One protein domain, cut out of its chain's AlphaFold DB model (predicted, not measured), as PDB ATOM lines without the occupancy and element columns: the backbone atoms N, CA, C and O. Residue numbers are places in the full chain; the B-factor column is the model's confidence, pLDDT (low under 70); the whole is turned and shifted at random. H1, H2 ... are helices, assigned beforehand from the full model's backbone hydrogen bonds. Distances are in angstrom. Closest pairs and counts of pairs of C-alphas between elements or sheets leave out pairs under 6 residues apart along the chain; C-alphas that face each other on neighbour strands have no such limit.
ATOM      1  N   LYS A  75      -7.753 -10.965  30.800       52.25
ATOM      2  CA  LYS A  75      -9.004 -11.720  30.670       52.25
ATOM      3  C   LYS A  75     -10.087 -10.894  29.978       52.25
ATOM      4  O   LYS A  75     -10.826 -11.448  29.172       52.25
ATOM      5  N   GLY A  76     -10.142  -9.586  30.234       54.59
ATOM      6  CA  GLY A  76     -11.132  -8.687  29.642       54.59
ATOM      7  C   GLY A  76     -10.956  -8.510  28.132       54.59
ATOM      8  O   GLY A  76     -11.932  -8.560  27.392       54.59
ATOM      9  N   THR A  77      -9.724  -8.341  27.643       58.62
ATOM     10  CA  THR A  77      -9.494  -8.051  26.214       58.62
ATOM     11  C   THR A  77      -9.660  -9.284  25.322       58.62
ATOM     12  O   THR A  77     -10.313  -9.208  24.282       58.62
ATOM     13  N   PHE A  78      -9.089 -10.428  25.717       57.72
ATOM     14  CA  PHE A  78      -9.091 -11.640  24.888       57.72
ATOM     15  C   PHE A  78     -10.486 -12.271  24.770       57.72
ATOM     16  O   PHE A  78     -10.887 -12.664  23.673       57.72
ATOM     17  N   ASP A  79     -11.235 -12.321  25.876       68.00
ATOM     18  CA  ASP A  79     -12.600 -12.851  25.890       68.00
ATOM     19  C   ASP A  79     -13.535 -11.978  25.037       68.00
ATOM     20  O   ASP A  79     -14.234 -12.484  24.162       68.00
ATOM     21  N   MET A  80     -13.459 -10.647  25.174       66.56
ATOM     22  CA  MET A  80     -14.320  -9.723  24.425       66.56
ATOM     23  C   MET A  80     -14.116  -9.793  22.907       66.56
ATOM     24  O   MET A  80     -15.105  -9.803  22.173       66.56
ATOM     25  N   THR A  81     -12.880  -9.892  22.405       73.00
ATOM     26  CA  THR A  81     -12.650 -10.045  20.954       73.00
ATOM     27  C   THR A  81     -13.150 -11.399  20.439       73.00
ATOM     28  O   THR A  81     -13.765 -11.461  19.371       73.00
ATOM     29  N   LEU A  82     -12.951 -12.483  21.199       73.94
ATOM     30  CA  LEU A  82     -13.448 -13.810  20.829       73.94
ATOM     31  C   LEU A  82     -14.986 -13.853  20.825       73.94
ATOM     32  O   LEU A  82     -15.586 -14.389  19.887       73.94
ATOM     33  N   VAL A  83     -15.627 -13.226  21.813       77.50
ATOM     34  CA  VAL A  83     -17.085 -13.058  21.889       77.50
ATOM     35  C   VAL A  83     -17.601 -12.221  20.716       77.50
ATOM     36  O   VAL A  83     -18.535 -12.653  20.046       77.50
ATOM     37  N   GLN A  84     -16.980 -11.080  20.399       79.50
ATOM     38  CA  GLN A  84     -17.379 -10.223  19.271       79.50
ATOM     39  C   GLN A  84     -17.361 -10.974  17.932       79.50
ATOM     40  O   GLN A  84     -18.347 -10.936  17.193       79.50
ATOM     41  N   VAL A  85     -16.279 -11.705  17.636       81.06
ATOM     42  CA  VAL A  85     -16.170 -12.511  16.406       81.06
ATOM     43  C   VAL A  85     -17.198 -13.650  16.399       81.06
ATOM     44  O   VAL A  85     -17.841 -13.889  15.376       81.06
ATOM     45  N   THR A  86     -17.417 -14.312  17.539       79.69
ATOM     46  CA  THR A  86     -18.400 -15.404  17.667       79.69
ATOM     47  C   THR A  86     -19.838 -14.911  17.468       79.69
ATOM     48  O   THR A  86     -20.611 -15.546  16.749       79.69
ATOM     49  N   VAL A  87     -20.198 -13.760  18.044       83.81
ATOM     50  CA  VAL A  87     -21.526 -13.135  17.898       83.81
ATOM     51  C   VAL A  87     -21.758 -12.657  16.463       83.81
ATOM     52  O   VAL A  87     -22.824 -12.916  15.903       83.81
ATOM     53  N   ALA A  88     -20.760 -12.031  15.830       87.19
ATOM     54  CA  ALA A  88     -20.841 -11.638  14.423       87.19
ATOM     55  C   ALA A  88     -21.045 -12.859  13.505       87.19
ATOM     56  O   ALA A  88     -21.919 -12.848  12.634       87.19
ATOM     57  N   TRP A  89     -20.303 -13.946  13.738       82.06
ATOM     58  CA  TRP A  89     -20.453 -15.186  12.975       82.06
ATOM     59  C   TRP A  89     -21.821 -15.852  13.191       82.06
ATOM     60  O   TRP A  89     -22.438 -16.328  12.234       82.06
ATOM     61  N   LEU A  90     -22.342 -15.841  14.423       84.19
ATOM     62  CA  LEU A  90     -23.684 -16.336  14.733       84.19
ATOM     63  C   LEU A  90     -24.766 -15.544  13.980       84.19
ATOM     64  O   LEU A  90     -25.644 -16.151  13.369       84.19
ATOM     65  N   ALA A  91     -24.673 -14.210  13.959       87.31
ATOM     66  CA  ALA A  91     -25.613 -13.352  13.237       87.31
ATOM     67  C   ALA A  91     -25.635 -13.646  11.724       87.31
ATOM     68  O   ALA A  91     -26.712 -13.765  11.136       87.31
ATOM     69  N   VAL A  92     -24.463 -13.853  11.105       89.94
ATOM     70  CA  VAL A  92     -24.350 -14.258   9.690       89.94
ATOM     71  C   VAL A  92     -25.031 -15.607   9.439       89.94
ATOM     72  O   VAL A  92     -25.790 -15.742   8.479       89.94
ATOM     73  N   ASN A  93     -24.823 -16.595  10.316       83.62
ATOM     74  CA  ASN A  93     -25.458 -17.910  10.181       83.62
ATOM     75  C   ASN A  93     -26.985 -17.840  10.356       83.62
ATOM     76  O   ASN A  93     -27.709 -18.519   9.624       83.62
ATOM     77  N   ILE A  94     -27.497 -16.999  11.261       85.75
ATOM     78  CA  ILE A  94     -28.944 -16.784  11.427       85.75
ATOM     79  C   ILE A  94     -29.533 -16.144  10.163       85.75
ATOM     80  O   ILE A  94     -30.499 -16.671   9.614       85.75
ATOM     81  N   GLY A  95     -28.921 -15.067   9.656       86.81
ATOM     82  CA  GLY A  95     -29.369 -14.386   8.435       86.81
ATOM     83  C   GLY A  95     -29.370 -15.302   7.206       86.81
ATOM     84  O   GLY A  95     -30.354 -15.352   6.469       86.81
ATOM     85  N   LEU A  96     -28.314 -16.103   7.032       87.56
ATOM     86  CA  LEU A  96     -28.225 -17.099   5.961       87.56
ATOM     87  C   LEU A  96     -29.293 -18.200   6.097       87.56
ATOM     88  O   LEU A  96     -29.888 -18.614   5.102       87.56
ATOM     89  N   THR A  97     -29.578 -18.649   7.323       84.44
ATOM     90  CA  THR A  97     -30.619 -19.661   7.583       84.44
ATOM     91  C   THR A  97     -32.013 -19.127   7.252       84.44
ATOM     92  O   THR A  97     -32.789 -19.819   6.589       84.44
ATOM     93  N   LEU A  98     -32.309 -17.881   7.643       84.06
ATOM     94  CA  LEU A  98     -33.561 -17.192   7.312       84.06
ATOM     95  C   LEU A  98     -33.741 -17.011   5.797       84.06
ATOM     96  O   LEU A  98     -34.854 -17.172   5.303       84.06
ATOM     97  N   TRP A  99     -32.659 -16.731   5.063       87.06
ATOM     98  CA  TRP A  99     -32.689 -16.588   3.604       87.06
ATOM     99  C   TRP A  99     -32.940 -17.924   2.886       87.06
ATOM    100  O   TRP A  99     -33.717 -17.978   1.936       87.06
ATOM    101  N   ILE A 100     -32.274 -19.006   3.308       86.06
ATOM    102  CA  ILE A 100     -32.306 -20.284   2.577       86.06
ATOM    103  C   ILE A 100     -33.515 -21.148   2.972       86.06
ATOM    104  O   ILE A 100     -34.197 -21.667   2.087       86.06
ATOM    105  N   LYS A 101     -33.778 -21.350   4.274       78.94
ATOM    106  CA  LYS A 101     -34.856 -22.226   4.789       78.94
ATOM    107  C   LYS A 101     -35.389 -21.729   6.149       78.94
ATOM    108  O   LYS A 101     -35.038 -22.298   7.185       78.94
ATOM    109  N   PRO A 102     -36.299 -20.736   6.177       79.25
ATOM    110  CA  PRO A 102     -36.839 -20.193   7.429       79.25
ATOM    111  C   PRO A 102     -37.682 -21.207   8.223       79.25
ATOM    112  O   PRO A 102     -37.764 -21.119   9.445       79.25
ATOM    113  N   THR A 103     -38.254 -22.221   7.564       77.69
ATOM    114  CA  THR A 103     -39.016 -23.299   8.222       77.69
ATOM    115  C   THR A 103     -38.175 -24.141   9.184       77.69
ATOM    116  O   THR A 103     -38.732 -24.815  10.048       77.69
ATOM    117  N   LEU A 104     -36.841 -24.095   9.079       74.31
ATOM    118  CA  LEU A 104     -35.941 -24.890   9.910       74.31
ATOM    119  C   LEU A 104     -35.991 -24.483  11.394       74.31
ATOM    120  O   LEU A 104     -35.881 -25.351  12.256       74.31
ATOM    121  N   PHE A 105     -36.264 -23.207  11.693       73.19
ATOM    122  CA  PHE A 105     -36.350 -22.683  13.063       73.19
ATOM    123  C   PHE A 105     -37.493 -23.281  13.899       73.19
ATOM    124  O   PHE A 105     -37.378 -23.323  15.123       73.19
ATOM    125  N   HIS A 106     -38.562 -23.777  13.265       78.00
ATOM    126  CA  HIS A 106     -39.694 -24.410  13.955       78.00
ATOM    127  C   HIS A 106     -39.489 -25.905  14.259       78.00
ATOM    128  O   HIS A 106     -40.297 -26.490  14.978       78.00
ATOM    129  N   ASN A 107     -38.425 -26.537  13.751       79.38
ATOM    130  CA  ASN A 107     -38.176 -27.959  13.986       79.38
ATOM    131  C   ASN A 107     -37.360 -28.161  15.269       79.38
ATOM    132  O   ASN A 107     -36.186 -27.801  15.326       79.38
ATOM    133  N   ALA A 108     -37.956 -28.784  16.288       76.38
ATOM    134  CA  ALA A 108     -37.277 -29.045  17.560       76.38
ATOM    135  C   ALA A 108     -36.009 -29.910  17.395       76.38
ATOM    136  O   ALA A 108     -34.991 -29.635  18.028       76.38
ATOM    137  N   GLU A 109     -36.026 -30.897  16.490       79.31
ATOM    138  CA  GLU A 109     -34.864 -31.754  16.208       79.31
ATOM    139  C   GLU A 109     -33.647 -30.970  15.700       79.31
ATOM    140  O   GLU A 109     -32.511 -31.299  16.047       79.31
ATOM    141  N   PHE A 110     -33.865 -29.893  14.934       79.06
ATOM    142  CA  PHE A 110     -32.776 -29.031  14.477       79.06
ATOM    143  C   PHE A 110     -32.052 -28.399  15.666       79.06
ATOM    144  O   PHE A 110     -30.830 -28.470  15.739       79.06
ATOM    145  N   TRP A 111     -32.786 -27.856  16.640       80.94
ATOM    146  CA  TRP A 111     -32.192 -27.272  17.844       80.94
ATOM    147  C   TRP A 111     -31.468 -28.315  18.706       80.94
ATOM    148  O   TRP A 111     -30.357 -28.049  19.169       80.94
ATOM    149  N   VAL A 112     -32.041 -29.513  18.862       81.44
ATOM    150  CA  VAL A 112     -31.437 -30.615  19.635       81.44
ATOM    151  C   VAL A 112     -30.122 -31.109  19.019       81.44
ATOM    152  O   VAL A 112     -29.223 -31.499  19.758       81.44
ATOM    153  N   LEU A 113     -29.958 -31.055  17.694       80.25
ATOM    154  CA  LEU A 113     -28.708 -31.448  17.027       80.25
ATOM    155  C   LEU A 113     -27.719 -30.278  16.858       80.25
ATOM    156  O   LEU A 113     -26.504 -30.468  16.957       80.25
ATOM    157  N   GLN A 114     -28.221 -29.064  16.629       83.38
ATOM    158  CA  GLN A 114     -27.408 -27.881  16.340       83.38
ATOM    159  C   GLN A 114     -26.816 -27.247  17.605       83.38
ATOM    160  O   GLN A 114     -25.632 -26.897  17.609       83.38
ATOM    161  N   VAL A 115     -27.595 -27.108  18.687       84.56
ATOM    162  CA  VAL A 115     -27.137 -26.427  19.913       84.56
ATOM    163  C   VAL A 115     -25.991 -27.179  20.596       84.56
ATOM    164  O   VAL A 115     -24.988 -26.528  20.886       84.56
ATOM    165  N   PRO A 116     -26.028 -28.515  20.793       84.88
ATOM    166  CA  PRO A 116     -24.903 -29.228  21.399       84.88
ATOM    167  C   PRO A 116     -23.639 -29.171  20.538       84.88
ATOM    168  O   PRO A 116     -22.540 -29.031  21.072       84.88
ATOM    169  N   LYS A 117     -23.775 -29.213  19.204       83.75
ATOM    170  CA  LYS A 117     -22.639 -29.089  18.277       83.75
ATOM    171  C   LYS A 117     -21.996 -27.700  18.346       83.75
ATOM    172  O   LYS A 117     -20.768 -27.603  18.359       83.75
ATOM    173  N   LEU A 118     -22.808 -26.643  18.415       83.12
ATOM    174  CA  LEU A 118     -22.344 -25.265  18.586       83.12
ATOM    175  C   LEU A 118     -21.683 -25.067  19.959       83.12
ATOM    176  O   LEU A 118     -20.574 -24.543  20.034       83.12
ATOM    177  N   ALA A 119     -22.321 -25.548  21.029       81.62
ATOM    178  CA  ALA A 119     -21.784 -25.489  22.384       81.62
ATOM    179  C   ALA A 119     -20.434 -26.213  22.486       81.62
ATOM    180  O   ALA A 119     -19.489 -25.665  23.049       81.62
ATOM    181  N   PHE A 120     -20.298 -27.393  21.873       85.69
ATOM    182  CA  PHE A 120     -19.033 -28.127  21.847       85.69
ATOM    183  C   PHE A 120     -17.930 -27.363  21.095       85.69
ATOM    184  O   PHE A 120     -16.806 -27.292  21.578       85.69
ATOM    185  N   MET A 121     -18.244 -26.730  19.956       82.31
ATOM    186  CA  MET A 121     -17.295 -25.876  19.219       82.31
ATOM    187  C   MET A 121     -16.814 -24.676  20.050       82.31
ATOM    188  O   MET A 121     -15.619 -24.369  20.054       82.31
ATOM    189  N   ILE A 122     -17.717 -24.032  20.795       81.81
ATOM    190  CA  ILE A 122     -17.385 -22.916  21.694       81.81
ATOM    191  C   ILE A 122     -16.511 -23.412  22.857       81.81
ATOM    192  O   ILE A 122     -15.439 -22.858  23.094       81.81
ATOM    193  N   VAL A 123     -16.905 -24.499  23.530       79.38
ATOM    194  CA  VAL A 123     -16.145 -25.093  24.644       79.38
ATOM    195  C   VAL A 123     -14.745 -25.523  24.199       79.38
ATOM    196  O   VAL A 123     -13.774 -25.198  24.875       79.38
ATOM    197  N   VAL A 124     -14.607 -26.188  23.047       80.38
ATOM    198  CA  VAL A 124     -13.296 -26.566  22.492       80.38
ATOM    199  C   VAL A 124     -12.440 -25.335  22.184       80.38
ATOM    200  O   VAL A 124     -11.243 -25.361  22.460       80.38
ATOM    201  N   SER A 125     -13.027 -24.245  21.684       80.69
ATOM    202  CA  SER A 125     -12.292 -22.997  21.419       80.69
ATOM    203  C   SER A 125     -11.779 -22.345  22.711       80.69
ATOM    204  O   SER A 125     -10.613 -21.953  22.785       80.69
ATOM    205  N   ILE A 126     -12.616 -22.297  23.754       76.31
ATOM    206  CA  ILE A 126     -12.249 -21.779  25.081       76.31
ATOM    207  C   ILE A 126     -11.161 -22.654  25.719       76.31
ATOM    208  O   ILE A 126     -10.161 -22.133  26.210       76.31
ATOM    209  N   LEU A 127     -11.312 -23.982  25.675       77.56
ATOM    210  CA  LEU A 127     -10.325 -24.918  26.214       77.56
ATOM    211  C   LEU A 127      -9.001 -24.853  25.446       77.56
ATOM    212  O   LEU A 127      -7.952 -24.824  26.079       77.56
ATOM    213  N   ALA A 128      -9.016 -24.762  24.114       75.44
ATOM    214  CA  ALA A 128      -7.799 -24.606  23.320       75.44
ATOM    215  C   ALA A 128      -7.062 -23.299  23.662       75.44
ATOM    216  O   ALA A 128      -5.853 -23.327  23.898       75.44
ATOM    217  N   GLY A 129      -7.782 -22.175  23.767       72.69
ATOM    218  CA  GLY A 129      -7.212 -20.899  24.209       72.69
ATOM    219  C   GLY A 129      -6.664 -20.954  25.640       72.69
ATOM    220  O   GLY A 129      -5.573 -20.449  25.904       72.69
ATOM    221  N   SER A 130      -7.380 -21.623  26.548       74.25
ATOM    222  CA  SER A 130      -6.990 -21.810  27.950       74.25
ATOM    223  C   SER A 130      -5.739 -22.686  28.098       74.25
ATOM    224  O   SER A 130      -4.765 -22.260  28.716       74.25
ATOM    225  N   LEU A 131      -5.706 -23.868  27.468       73.62
ATOM    226  CA  LEU A 131      -4.563 -24.789  27.512       73.62
ATOM    227  C   LEU A 131      -3.315 -24.173  26.871       73.62
ATOM    228  O   LEU A 131      -2.233 -24.252  27.451       73.62
ATOM    229  N   CYS A 132      -3.455 -23.514  25.715       64.50
ATOM    230  CA  CYS A 132      -2.336 -22.856  25.033       64.50
ATOM    231  C   CYS A 132      -1.670 -21.784  25.922       64.50
ATOM    232  O   CYS A 132      -0.459 -21.581  25.860       64.50
ATOM    233  N   ARG A 133      -2.446 -21.153  26.814       62.91
ATOM    234  CA  ARG A 133      -1.966 -20.155  27.782       62.91
ATOM    235  C   ARG A 133      -1.493 -20.771  29.104       62.91
ATOM    236  O   ARG A 133      -0.594 -20.225  29.728       62.91
ATOM    237  N   HIS A 134      -2.012 -21.935  29.499       63.00
ATOM    238  CA  HIS A 134      -1.534 -22.678  30.671       63.00
ATOM    239  C   HIS A 134      -0.119 -23.257  30.471       63.00
ATOM    240  O   HIS A 134       0.657 -23.322  31.419       63.00
ATOM    241  N   PHE A 135       0.245 -23.622  29.235       62.88
ATOM    242  CA  PHE A 135       1.614 -24.035  28.880       62.88
ATOM    243  C   PHE A 135       2.571 -22.867  28.576       62.88
ATOM    244  O   PHE A 135       3.782 -23.083  28.518       62.88
ATOM    245  N   CYS A 136       2.047 -21.647  28.421       55.00
ATOM    246  CA  CYS A 136       2.809 -20.412  28.231       55.00
ATOM    247  C   CYS A 136       2.380 -19.340  29.251       55.00
ATOM    248  O   CYS A 136       1.804 -18.320  28.855       55.00
TER     249      CYS A 136
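AT A GLANCE: This is residues 75 to 136 of the 161 residues of an uncharacterized protein of Ectocarpus siliculosus (UniProt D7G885). Two long helices, H3 and H1, run side by side in opposite directions with a gap between them, and the small helix H2 makes the turn at one end, a loose, narrow U. The printed part has 62 residues with three named helices, in the order H1, H2, H3, and no named strand; the class is all helix. It is a loose rod, spanning 46 by 20 by 14 A, with a radius of gyration of the C-alphas of 14.8 A.

IN THESE COORDINATES: H3, residues 108 to 134, is 38.6 A long and ends at C-alpha 134 (-1.534, -22.678, 30.671). H1, residues 75 to 100, is 37.5 A long and begins at C-alpha 75 (-9.004, -11.720, 30.670). H2 is residues 102 to 106, 8.3 A.

HOW THE PARTS SIT: H3 and H1 are near each other, with 9 pairs of C-alphas within 10 A. H2 is close but not clearly touching H3; their closest C-alphas, Leu 104 and Phe 110, are 6.9 A apart. H2 is also close but not clearly touching H1, the closest C-alphas, Thr 97 and Leu 104, being 7.8 A apart. Every O i to N i+4 pair is within hydrogen-bond range in H1, 21 of 23 in H3 and 0 of 1 in H2, where 2 of 2 O i to N i+3 pairs are.

THE WHOLE: The farthest C-alphas, Thr 103 and Cys 136, are 46.5 A apart. The printed part has no cut, and both links are tight. Residues 106 to 117 and 130 to 136 stand free. Mean pLDDT of the printed part is 77.3; residues 75 to 80 and 132 to 136 are under 70.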